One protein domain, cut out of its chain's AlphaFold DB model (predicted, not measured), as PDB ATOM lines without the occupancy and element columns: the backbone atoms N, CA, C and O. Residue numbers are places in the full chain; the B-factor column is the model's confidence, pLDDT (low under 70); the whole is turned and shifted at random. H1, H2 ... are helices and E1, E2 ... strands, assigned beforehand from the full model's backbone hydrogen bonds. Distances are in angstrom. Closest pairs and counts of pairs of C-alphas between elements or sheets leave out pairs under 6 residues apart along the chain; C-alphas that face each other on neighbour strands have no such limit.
ATOM      1  N   GLN A  69      30.085  27.345  83.491       89.56
ATOM      2  CA  GLN A  69      30.475  27.477  84.895       89.56
ATOM      3  C   GLN A  69      30.303  26.152  85.644       89.56
ATOM      4  O   GLN A  69      31.137  25.809  86.481       89.56
ATOM      5  N   ALA A  70      29.266  25.378  85.329       90.50
ATOM      6  CA  ALA A  70      29.084  24.011  85.798       90.50
ATOM      7  C   ALA A  70      30.201  23.099  85.273       90.50
ATOM      8  O   ALA A  70      30.795  22.358  86.058       90.50
ATOM      9  N   ASP A  71      30.574  23.229  83.997       90.75
ATOM     10  CA  ASP A  71      31.723  22.522  83.421       90.75
ATOM     11  C   ASP A  71      33.014  22.839  84.190       90.75
ATOM     12  O   ASP A  71      33.749  21.933  84.587       90.75
ATOM     13  N   GLN A  72      33.267  24.122  84.470       93.81
ATOM     14  CA  GLN A  72      34.433  24.535  85.252       93.81
ATOM     15  C   GLN A  72      34.385  24.006  86.694       93.81
ATOM     16  O   GLN A  72      35.413  23.599  87.236       93.81
ATOM     17  N   CYS A  73      33.204  23.950  87.311       94.38
ATOM     18  CA  CYS A  73      33.017  23.367  88.639       94.38
ATOM     19  C   CYS A  73      33.382  21.870  88.657       94.38
ATOM     20  O   CYS A  73      34.078  21.414  89.566       94.38
ATOM     21  N   ILE A  74      32.984  21.120  87.625       93.44
ATOM     22  CA  ILE A  74      33.335  19.702  87.462       93.44
ATOM     23  C   ILE A  74      34.843  19.539  87.215       93.44
ATOM     24  O   ILE A  74      35.465  18.651  87.796       93.44
ATOM     25  N   ILE A  75      35.460  20.408  86.406       94.19
ATOM     26  CA  ILE A  75      36.918  20.419  86.184       94.19
ATOM     27  C   ILE A  75      37.674  20.651  87.498       94.19
ATOM     28  O   ILE A  75      38.638  19.940  87.785       94.19
ATOM     29  N   ASN A  76      37.220  21.597  88.322       95.94
ATOM     30  CA  ASN A  76      37.811  21.841  89.636       95.94
ATOM     31  C   ASN A  76      37.723  20.584  90.514       95.94
ATOM     32  O   ASN A  76      38.717  20.200  91.123       95.94
ATOM     33  N   LEU A  77      36.584  19.881  90.519       95.31
ATOM     34  CA  LEU A  77      36.425  18.628  91.269       95.31
ATOM     35  C   LEU A  77      37.301  17.485  90.744       95.31
ATOM     36  O   LEU A  77      37.777  16.675  91.537       95.31
ATOM     37  N   TRP A  78      37.588  17.430  89.443       96.31
ATOM     38  CA  TRP A  78      38.610  16.518  88.920       96.31
ATOM     39  C   TRP A  78      40.004  16.845  89.462       96.31
ATOM     40  O   TRP A  78      40.771  15.934  89.781       96.31
ATOM     41  N   HIS A  79      40.332  18.128  89.626       95.81
ATOM     42  CA  HIS A  79      41.587  18.533  90.254       95.81
ATOM     43  C   HIS A  79      41.620  18.173  91.745       95.81
ATOM     44  O   HIS A  79      42.611  17.611  92.212       95.81
ATOM     45  N   VAL A  80      40.520  18.408  92.474       95.69
ATOM     46  CA  VAL A  80      40.356  17.942  93.862       95.69
ATOM     47  C   VAL A  80      40.600  16.445  93.950       95.69
ATOM     48  O   VAL A  80      41.368  16.006  94.796       95.69
ATOM     49  N   SER A  81      39.962  15.666  93.078       95.88
ATOM     50  CA  SER A  81      40.088  14.213  93.069       95.88
ATOM     51  C   SER A  81      41.547  13.781  93.003       95.88
ATOM     52  O   SER A  81      42.003  13.004  93.842       95.88
ATOM     53  N   LYS A  82      42.312  14.364  92.071       96.25
ATOM     54  CA  LYS A  82      43.750  14.117  91.951       96.25
ATOM     55  C   LYS A  82      44.490  14.430  93.257       96.25
ATOM     56  O   LYS A  82      45.274  13.604  93.712       96.25
ATOM     57  N   LEU A  83      44.214  15.574  93.887       95.62
ATOM     58  CA  LEU A  83      44.828  15.941  95.170       95.62
ATOM     59  C   LEU A  83      44.491  14.933  96.276       95.62
ATOM     60  O   LEU A  83      45.388  14.501  96.998       95.62
ATOM     61  N   LEU A  84      43.233  14.494  96.367       94.75
ATOM     62  CA  LEU A  84      42.803  13.496  97.350       94.75
ATOM     63  C   LEU A  84      43.496  12.143  97.143       94.75
ATOM     64  O   LEU A  84      43.865  11.495  98.128       94.75
ATOM     65  N   GLN A  85      43.710  11.726  95.888       95.00
ATOM     66  CA  GLN A  85      44.478  10.516  95.566       95.00
ATOM     67  C   GLN A  85      45.952  10.645  95.972       95.00
ATOM     68  O   GLN A  85      46.540   9.686  96.462       95.00
ATOM     69  N   GLU A  86      46.531  11.841  95.849       95.81
ATOM     70  CA  GLU A  86      47.884  12.155  96.328       95.81
ATOM     71  C   GLU A  86      47.964  12.324  97.860       95.81
ATOM     72  O   GLU A  86      49.039  12.590  98.394       95.81
ATOM     73  N   GLY A  87      46.845  12.200  98.585       93.12
ATOM     74  CA  GLY A  87      46.785  12.422 100.034       93.12
ATOM     75  C   GLY A  87      46.888  13.895 100.445       93.12
ATOM     76  O   GLY A  87      47.139  14.187 101.613       93.12
ATOM     77  N   LYS A  88      46.697  14.823  99.504       93.25
ATOM     78  CA  LYS A  88      46.720  16.272  99.725       93.25
ATOM     79  C   LYS A  88      45.300  16.815  99.874       93.25
ATOM     80  O   LYS A  88      44.361  16.335  99.243       93.25
ATOM     81  N   ALA A  89      45.152  17.857 100.686       89.12
ATOM     82  CA  ALA A  89      43.904  18.607 100.778       89.12
ATOM     83  C   ALA A  89      43.854  19.704  99.696       89.12
ATOM     84  O   ALA A  89      44.894  20.292  99.387       89.12
ATOM     85  N   PRO A  90      42.674  20.006  99.125       89.94
ATOM     86  CA  PRO A  90      42.519  21.147  98.231       89.94
ATOM     87  C   PRO A  90      42.788  22.464  98.973       89.94
ATOM     88  O   PRO A  90      42.417  22.631 100.138       89.94
ATOM     89  N   GLY A  91      43.470  23.391  98.298       86.00
ATOM     90  CA  GLY A  91      43.796  24.710  98.836       86.00
ATOM     91  C   GLY A  91      42.577  25.635  98.928       86.00
ATOM     92  O   GLY A  91      41.538  25.399  98.311       86.00
ATOM     93  N   LYS A  92      42.701  26.712  99.717       85.38
ATOM     94  CA  LYS A  92      41.633  27.720  99.912       85.38
ATOM     95  C   LYS A  92      41.348  28.559  98.662       85.38
ATOM     96  O   LYS A  92      40.316  29.215  98.588       85.38
ATOM     97  N   ASP A  93      42.275  28.554  97.716       90.69
ATOM     98  CA  ASP A  93      42.188  29.162  96.392       90.69
ATOM     99  C   ASP A  93      41.228  28.409  95.460       90.69
ATOM    100  O   ASP A  93      40.738  28.976  94.482       90.69
ATOM    101  N   MET A  94      40.900  27.155  95.779       92.06
ATOM    102  CA  MET A  94      39.958  26.384  94.991       92.06
ATOM    103  C   MET A  94      38.514  26.714  95.370       92.06
ATOM    104  O   MET A  94      37.946  26.189  96.331       92.06
ATOM    105  N   VAL A  95      37.910  27.586  94.567       96.12
ATOM    106  CA  VAL A  95      36.545  28.078  94.763       96.12
ATOM    107  C   VAL A  95      35.610  27.624  93.648       96.12
ATOM    108  O   VAL A  95      36.010  27.385  92.506       96.12
ATOM    109  N   CYS A  96      34.331  27.500  93.983       95.88
ATOM    110  CA  CYS A  96      33.276  27.280  93.007       95.88
ATOM    111  C   CYS A  96      33.125  28.541  92.130       95.88
ATOM    112  O   CYS A  96      32.963  29.632  92.679       95.88
ATOM    113  N   PRO A  97      33.112  28.412  90.790       95.44
ATOM    114  CA  PRO A  97      33.107  29.556  89.870       95.44
ATOM    115  C   PRO A  97      31.829  30.399  89.929       95.44
ATOM    116  O   PRO A  97      31.818  31.532  89.460       95.44
ATOM    117  N   LEU A  98      30.744  29.842  90.472       94.44
ATOM    118  CA  LEU A  98      29.429  30.477  90.463       94.44
ATOM    119  C   LEU A  98      29.073  31.067  91.833       94.44
ATOM    120  O   LEU A  98      28.543  32.168  91.926       94.44
ATOM    121  N   SER A  99      29.426  30.374  92.919       93.94
ATOM    122  CA  SER A  99      29.210  30.881  94.281       93.94
ATOM    123  C   SER A  99      30.385  31.686  94.844       93.94
ATOM    124  O   SER A  99      30.212  32.347  95.866       93.94
ATOM    125  N   ASN A 100      31.572  31.611  94.225       95.31
ATOM    126  CA  ASN A 100      32.838  32.160  94.730       95.31
ATOM    127  C   ASN A 100      33.183  31.720  96.164       95.31
ATOM    128  O   ASN A 100      33.902  32.408  96.886       95.31
ATOM    129  N   ARG A 101      32.660  30.566  96.591       95.75
ATOM    130  CA  ARG A 101      32.930  29.971  97.903       95.75
ATOM    131  C   ARG A 101      33.865  28.771  97.762       95.75
ATOM    132  O   ARG A 101      33.802  28.084  96.737       95.75
ATOM    133  N   PRO A 102      34.714  28.501  98.768       96.19
ATOM    134  CA  PRO A 102      35.544  27.303  98.780       96.19
ATOM    135  C   PRO A 102      34.675  26.042  98.800       96.19
ATOM    136  O   PRO A 102      33.551  26.060  99.309       96.19
ATOM    137  N   TYR A 103      35.201  24.949  98.247       96.06
ATOM    138  CA  TYR A 103      34.535  23.650  98.319       96.06
ATOM    139  C   TYR A 103      34.435  23.153  99.764       96.06
ATOM    140  O   TYR A 103      35.335  23.361 100.579       96.06
ATOM    141  N   GLU A 104      33.331  22.481 100.081       95.56
ATOM    142  CA  GLU A 104      33.108  21.915 101.407       95.56
ATOM    143  C   GLU A 104      33.853  20.592 101.530       95.56
ATOM    144  O   GLU A 104      33.630  19.686 100.733       95.56
ATOM    145  N   ILE A 105      34.710  20.465 102.541       95.19
ATOM    146  CA  ILE A 105      35.478  19.248 102.811       95.19
ATOM    147  C   ILE A 105      34.890  18.583 104.055       95.19
ATOM    148  O   ILE A 105      34.776  19.219 105.104       95.19
ATOM    149  N   ARG A 106      34.524  17.303 103.956       94.69
ATOM    150  CA  ARG A 106      33.991  16.507 105.068       94.69
ATOM    151  C   ARG A 106      34.727  15.179 105.165       94.69
ATOM    152  O   ARG A 106      34.787  14.428 104.196       94.69
ATOM    153  N   SER A 107      35.244  14.866 106.346       93.19
ATOM    154  CA  SER A 107      35.838  13.558 106.633       93.19
ATOM    155  C   SER A 107      34.770  12.638 107.219       93.19
ATOM    156  O   SER A 107      34.191  12.945 108.260       93.19
ATOM    157  N   ILE A 108      34.490  11.526 106.545       91.31
ATOM    158  CA  ILE A 108      33.504  10.522 106.957       91.31
ATOM    159  C   ILE A 108      34.249   9.199 107.146       91.31
ATOM    160  O   ILE A 108      34.530   8.476 106.188       91.31
ATOM    161  N   GLY A 109      34.596   8.898 108.399       90.69
ATOM    162  CA  GLY A 109      35.466   7.770 108.731       90.69
ATOM    163  C   GLY A 109      36.845   7.942 108.092       90.69
ATOM    164  O   GLY A 109      37.539   8.917 108.365       90.69
ATOM    165  N   GLU A 110      37.220   7.008 107.221       90.62
ATOM    166  CA  GLU A 110      38.478   7.050 106.461       90.62
ATOM    167  C   GLU A 110      38.350   7.706 105.074       90.62
ATOM    168  O   GLU A 110      39.343   7.818 104.353       90.62
ATOM    169  N   ASP A 111      37.138   8.090 104.658       94.00
ATOM    170  CA  ASP A 111      36.915   8.735 103.364       94.00
ATOM    171  C   ASP A 111      36.843  10.256 103.519       94.00
ATOM    172  O   ASP A 111      36.285  10.784 104.484       94.00
ATOM    173  N   VAL A 112      37.390  10.967 102.540       94.94
ATOM    174  CA  VAL A 112      37.339  12.429 102.475       94.94
ATOM    175  C   VAL A 112      36.454  12.800 101.305       94.94
ATOM    176  O   VAL A 112      36.750  12.454 100.162       94.94
ATOM    177  N   TRP A 113      35.368  13.495 101.609       95.50
ATOM    178  CA  TRP A 113      34.391  13.986 100.655       95.50
ATOM    179  C   TRP A 113      34.617  15.467 100.419       95.50
ATOM    180  O   TRP A 113      34.845  16.226 101.360       95.50
ATOM    181  N   VAL A 114      34.522  15.876  99.160       96.38
ATOM    182  CA  VAL A 114      34.562  17.279  98.770       96.38
ATOM    183  C   VAL A 114      33.355  17.581  97.897       96.38
ATOM    184  O   VAL A 114      33.141  16.921  96.880       96.38
ATOM    185  N   SER A 115      32.556  18.566  98.294       96.69
ATOM    186  CA  SER A 115      31.303  18.926  97.628       96.69
ATOM    187  C   SER A 115      31.247  20.399  97.242       96.69
ATOM    188  O   SER A 115      31.834  21.265  97.894       96.69
ATOM    189  N   CYS A 116      30.524  20.688  96.159       96.44
ATOM    190  CA  CYS A 116      30.204  22.058  95.769       96.44
ATOM    191  C   CYS A 116      29.403  22.746  96.894       96.44
ATOM    192  O   CYS A 116      28.450  22.144  97.390       96.44
ATOM    193  N   PRO A 117      29.733  23.994  97.279       97.00
ATOM    194  CA  PRO A 117      29.036  24.711  98.354       97.00
ATOM    195  C   PRO A 117      27.611  25.139  97.972       97.00
ATOM    196  O   PRO A 117      26.806  25.469  98.838       97.00
ATOM    197  N   ASN A 118      27.288  25.190  96.676       96.50
ATOM    198  CA  ASN A 118      25.926  25.450  96.217       96.50
ATOM    199  C   ASN A 118      25.650  24.758  94.867       96.50
ATOM    200  O   ASN A 118      25.734  25.398  93.815       96.50
ATOM    201  N   PRO A 119      25.341  23.449  94.871       94.06
ATOM    202  CA  PRO A 119      25.082  22.692  93.646       94.06
ATOM    203  C   PRO A 119      23.812  23.160  92.917       94.06
ATOM    204  O   PRO A 119      23.754  23.078  91.689       94.06
ATOM    205  N   ALA A 120      22.839  23.728  93.640       93.88
ATOM    206  CA  ALA A 120      21.578  24.200  93.071       93.88
ATOM    207  C   ALA A 120      21.778  25.328  92.049       93.88
ATOM    208  O   ALA A 120      21.039  25.403  91.069       93.88
ATOM    209  N   LEU A 121      22.816  26.155  92.218       93.69
ATOM    210  CA  LEU A 121      23.167  27.193  91.244       93.69
ATOM    211  C   LEU A 121      23.608  26.628  89.889       93.69
ATOM    212  O   LEU A 121      23.493  27.312  88.880       93.69
ATOM    213  N   HIS A 122      24.086  25.386  89.865       89.25
ATOM    214  CA  HIS A 122      24.444  24.666  88.645       89.25
ATOM    215  C   HIS A 122      23.291  23.791  88.119       89.25
ATOM    216  O   HIS A 122      23.483  23.036  87.170       89.25
ATOM    217  N   GLY A 123      22.104  23.848  88.738       90.00
ATOM    218  CA  GLY A 123      20.952  23.024  88.361       90.00
ATOM    219  C   GLY A 123      21.024  21.570  88.838       90.00
ATOM    220  O   GLY A 123      20.356  20.707  88.264       90.00
ATOM    221  N   PHE A 124      21.824  21.296  89.873       90.06
ATOM    222  CA  PHE A 124      21.992  19.969  90.467       90.06
ATOM    223  C   PHE A 124      21.616  19.976  91.951       90.06
ATOM    224  O   PHE A 124      21.783  20.974  92.650       90.06
ATOM    225  N   LYS A 125      21.143  18.840  92.455       91.31
ATOM    226  CA  LYS A 125      20.915  18.622  93.885       91.31
ATOM    227  C   LYS A 125      22.227  18.386  94.623       91.31
ATOM    228  O   LYS A 125      22.394  18.857  95.744       91.31
ATOM    229  N   GLU A 126      23.163  17.686  93.989       92.06
ATOM    230  CA  GLU A 126      24.459  17.374  94.579       92.06
ATOM    231  C   GLU A 126      25.552  17.309  93.510       92.06
ATOM    232  O   GLU A 126      25.336  16.787  92.417       92.06
ATOM    233  N   ILE A 127      26.733  17.833  93.841       94.19
ATOM    234  CA  ILE A 127      27.955  17.716  93.041       94.19
ATOM    235  C   ILE A 127      29.097  17.470  94.023       94.19
ATOM    236  O   ILE A 127      29.370  18.321  94.878       94.19
ATOM    237  N   ARG A 128      29.746  16.310  93.936       95.19
ATOM    238  CA  ARG A 128      30.751  15.890  94.920       95.19
ATOM    239  C   ARG A 128      31.765  14.914  94.347       95.19
ATOM    240  O   ARG A 128      31.530  14.294  93.319       95.19
ATOM    241  N   VAL A 129      32.868  14.740  95.055       96.06
ATOM    242  CA  VAL A 129      33.873  13.709  94.797       96.06
ATOM    243  C   VAL A 129      34.401  13.182  96.127       96.06
ATOM    244  O   VAL A 129      34.359  13.901  97.128       96.06
ATOM    245  N   SER A 130      34.883  11.941  96.166       95.25
ATOM    246  CA  SER A 130      35.511  11.397  97.372       95.25
ATOM    247  C   SER A 130      36.857  10.745  97.082       95.25
ATOM    248  O   SER A 130      37.212  10.476  95.932       95.25
ATOM    249  N   LYS A 131      37.639  10.481  98.131       94.56
ATOM    250  CA  LYS A 131      38.907   9.758  97.993       94.56
ATOM    251  C   LYS A 131      38.669   8.319  97.530       94.56
ATOM    252  O   LYS A 131      39.411   7.820  96.689       94.56
ATOM    253  N   ARG A 132      37.631   7.648  98.036       93.94
ATOM    254  CA  ARG A 132      37.269   6.288  97.593       93.94
ATOM    255  C   ARG A 132      36.590   6.266  96.221       93.94
ATOM    256  O   ARG A 132      36.668   5.253  95.529       93.94
ATOM    257  N   ARG A 133      35.937   7.361  95.820       93.50
ATOM    258  CA  ARG A 133      35.277   7.523  94.516       93.50
ATOM    259  C   ARG A 133      35.854   8.740  93.786       93.50
ATOM    260  O   ARG A 133      35.282   9.828  93.869       93.50
ATOM    261  N   PRO A 134      36.969   8.565  93.051       92.88
ATOM    262  CA  PRO A 134      37.696   9.672  92.429       92.88
ATOM    263  C   PRO A 134      36.986  10.284  91.213       92.88
ATOM    264  O   PRO A 134      37.510  11.212  90.597       92.88
ATOM    265  N   VAL A 135      35.820   9.774  90.828       93.88
ATOM    266  CA  VAL A 135      35.024  10.323  89.731       93.88
ATOM    267  C   VAL A 135      33.984  11.269  90.331       93.88
ATOM    268  O   VAL A 135      33.231  10.827  91.199       93.88
ATOM    269  N   PRO A 136      33.916  12.545  89.907       93.62
ATOM    270  CA  PRO A 136      32.869  13.455  90.344       93.62
ATOM    271  C   PRO A 136      31.474  12.888  90.060       93.62
ATOM    272  O   PRO A 136      31.151  12.515  88.933       93.62
ATOM    273  N   GLU A 137      30.648  12.843  91.098       91.25
ATOM    274  CA  GLU A 137      29.256  12.422  91.047       91.25
ATOM    275  C   GLU A 137      28.356  13.662  90.994       91.25
ATOM    276  O   GLU A 137      28.540  14.611  91.766       91.25
ATOM    277  N   VAL A 138      27.355  13.631  90.113       89.94
ATOM    278  CA  VAL A 138      26.303  14.650  90.013       89.94
ATOM    279  C   VAL A 138      24.928  14.007  90.166       89.94
ATOM    280  O   VAL A 138      24.658  12.964  89.570       89.94
ATOM    281  N   SER A 139      24.050  14.624  90.955       86.50
ATOM    282  CA  SER A 139      22.652  14.206  91.114       86.50
ATOM    283  C   SER A 139      21.702  15.386  90.888       86.50
ATOM    284  O   SER A 139      22.037  16.527  91.210       86.50
ATOM    285  N   LYS A 140      20.532  15.121  90.297       79.88
ATOM    286  CA  LYS A 140      19.437  16.090  90.136       79.88
ATOM    287  C   LYS A 140      18.369  15.904  91.205       79.88
ATOM    288  O   LYS A 140      18.208  14.764  91.694       79.88
TER     289      LYS A 140
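This is residues 69 to 140 of the 140 residues of an uncharacterized protein of Deltaproteobacteria bacterium RBG_13_52_11 (UniProt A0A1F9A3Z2). One long helix, H1, packs on one face of a twisted sheet of four strands, running along its inner strands E2 and E3, in two layers. Residues 86 to 103 form a long link from H1 back to the edge strand E1, and the short H2 comes near the first residues of H1. The printed part has 72 residues with H1, E1, E2, H2, E3 and E4 in that order; the sheet runs E1 E2 E3 E4, antiparallel. The class is mixed, helices and strands; the whole is compact, with a radius of gyration of the C-alphas of 11.0 A and spans of 29 by 25 by 17 A.

H1, residues 69 to 85, is on the sheet of E1, residues 104 to 108, E2, residues 111 to 115, E3, residues 126 to 130, and E4, residues 137 to 139, at a height over the sheet of 9.0 A. On the local plane its line and that of E3 stand at 4 degrees; their closest C-alphas, Ser 81 and Val 129, are 6.5 A apart. The hairpin E1 and E2 has N 106 and O 113 within hydrogen-bond range at 2.8 A. Between E2 and E3, N 114 and O 129 are at 2.8 A. In the hairpin E3 and E4, N 128 and O 137 are at 3.0 A. H2, residues 119 to 122, only grazes the sheet. In H1 every O i to N i+4 pair is within hydrogen-bond range; H2 is too short for such a pair.

H1 begins at C-alpha 69 (30.475, 27.477, 84.895) and measures 24.4 A. E1, E2 and E3 measure 12.7, 13.0 and 12.9 A, H2 5.4 A and E4 6.8 A, ending at C-alpha 139 (22.652, 14.206, 91.114).

The two farthest C-alphas, Gln 69 and Gly 109, are 31.3 A apart. The printed part has no cut, and no printed residue is under 70 in pLDDT.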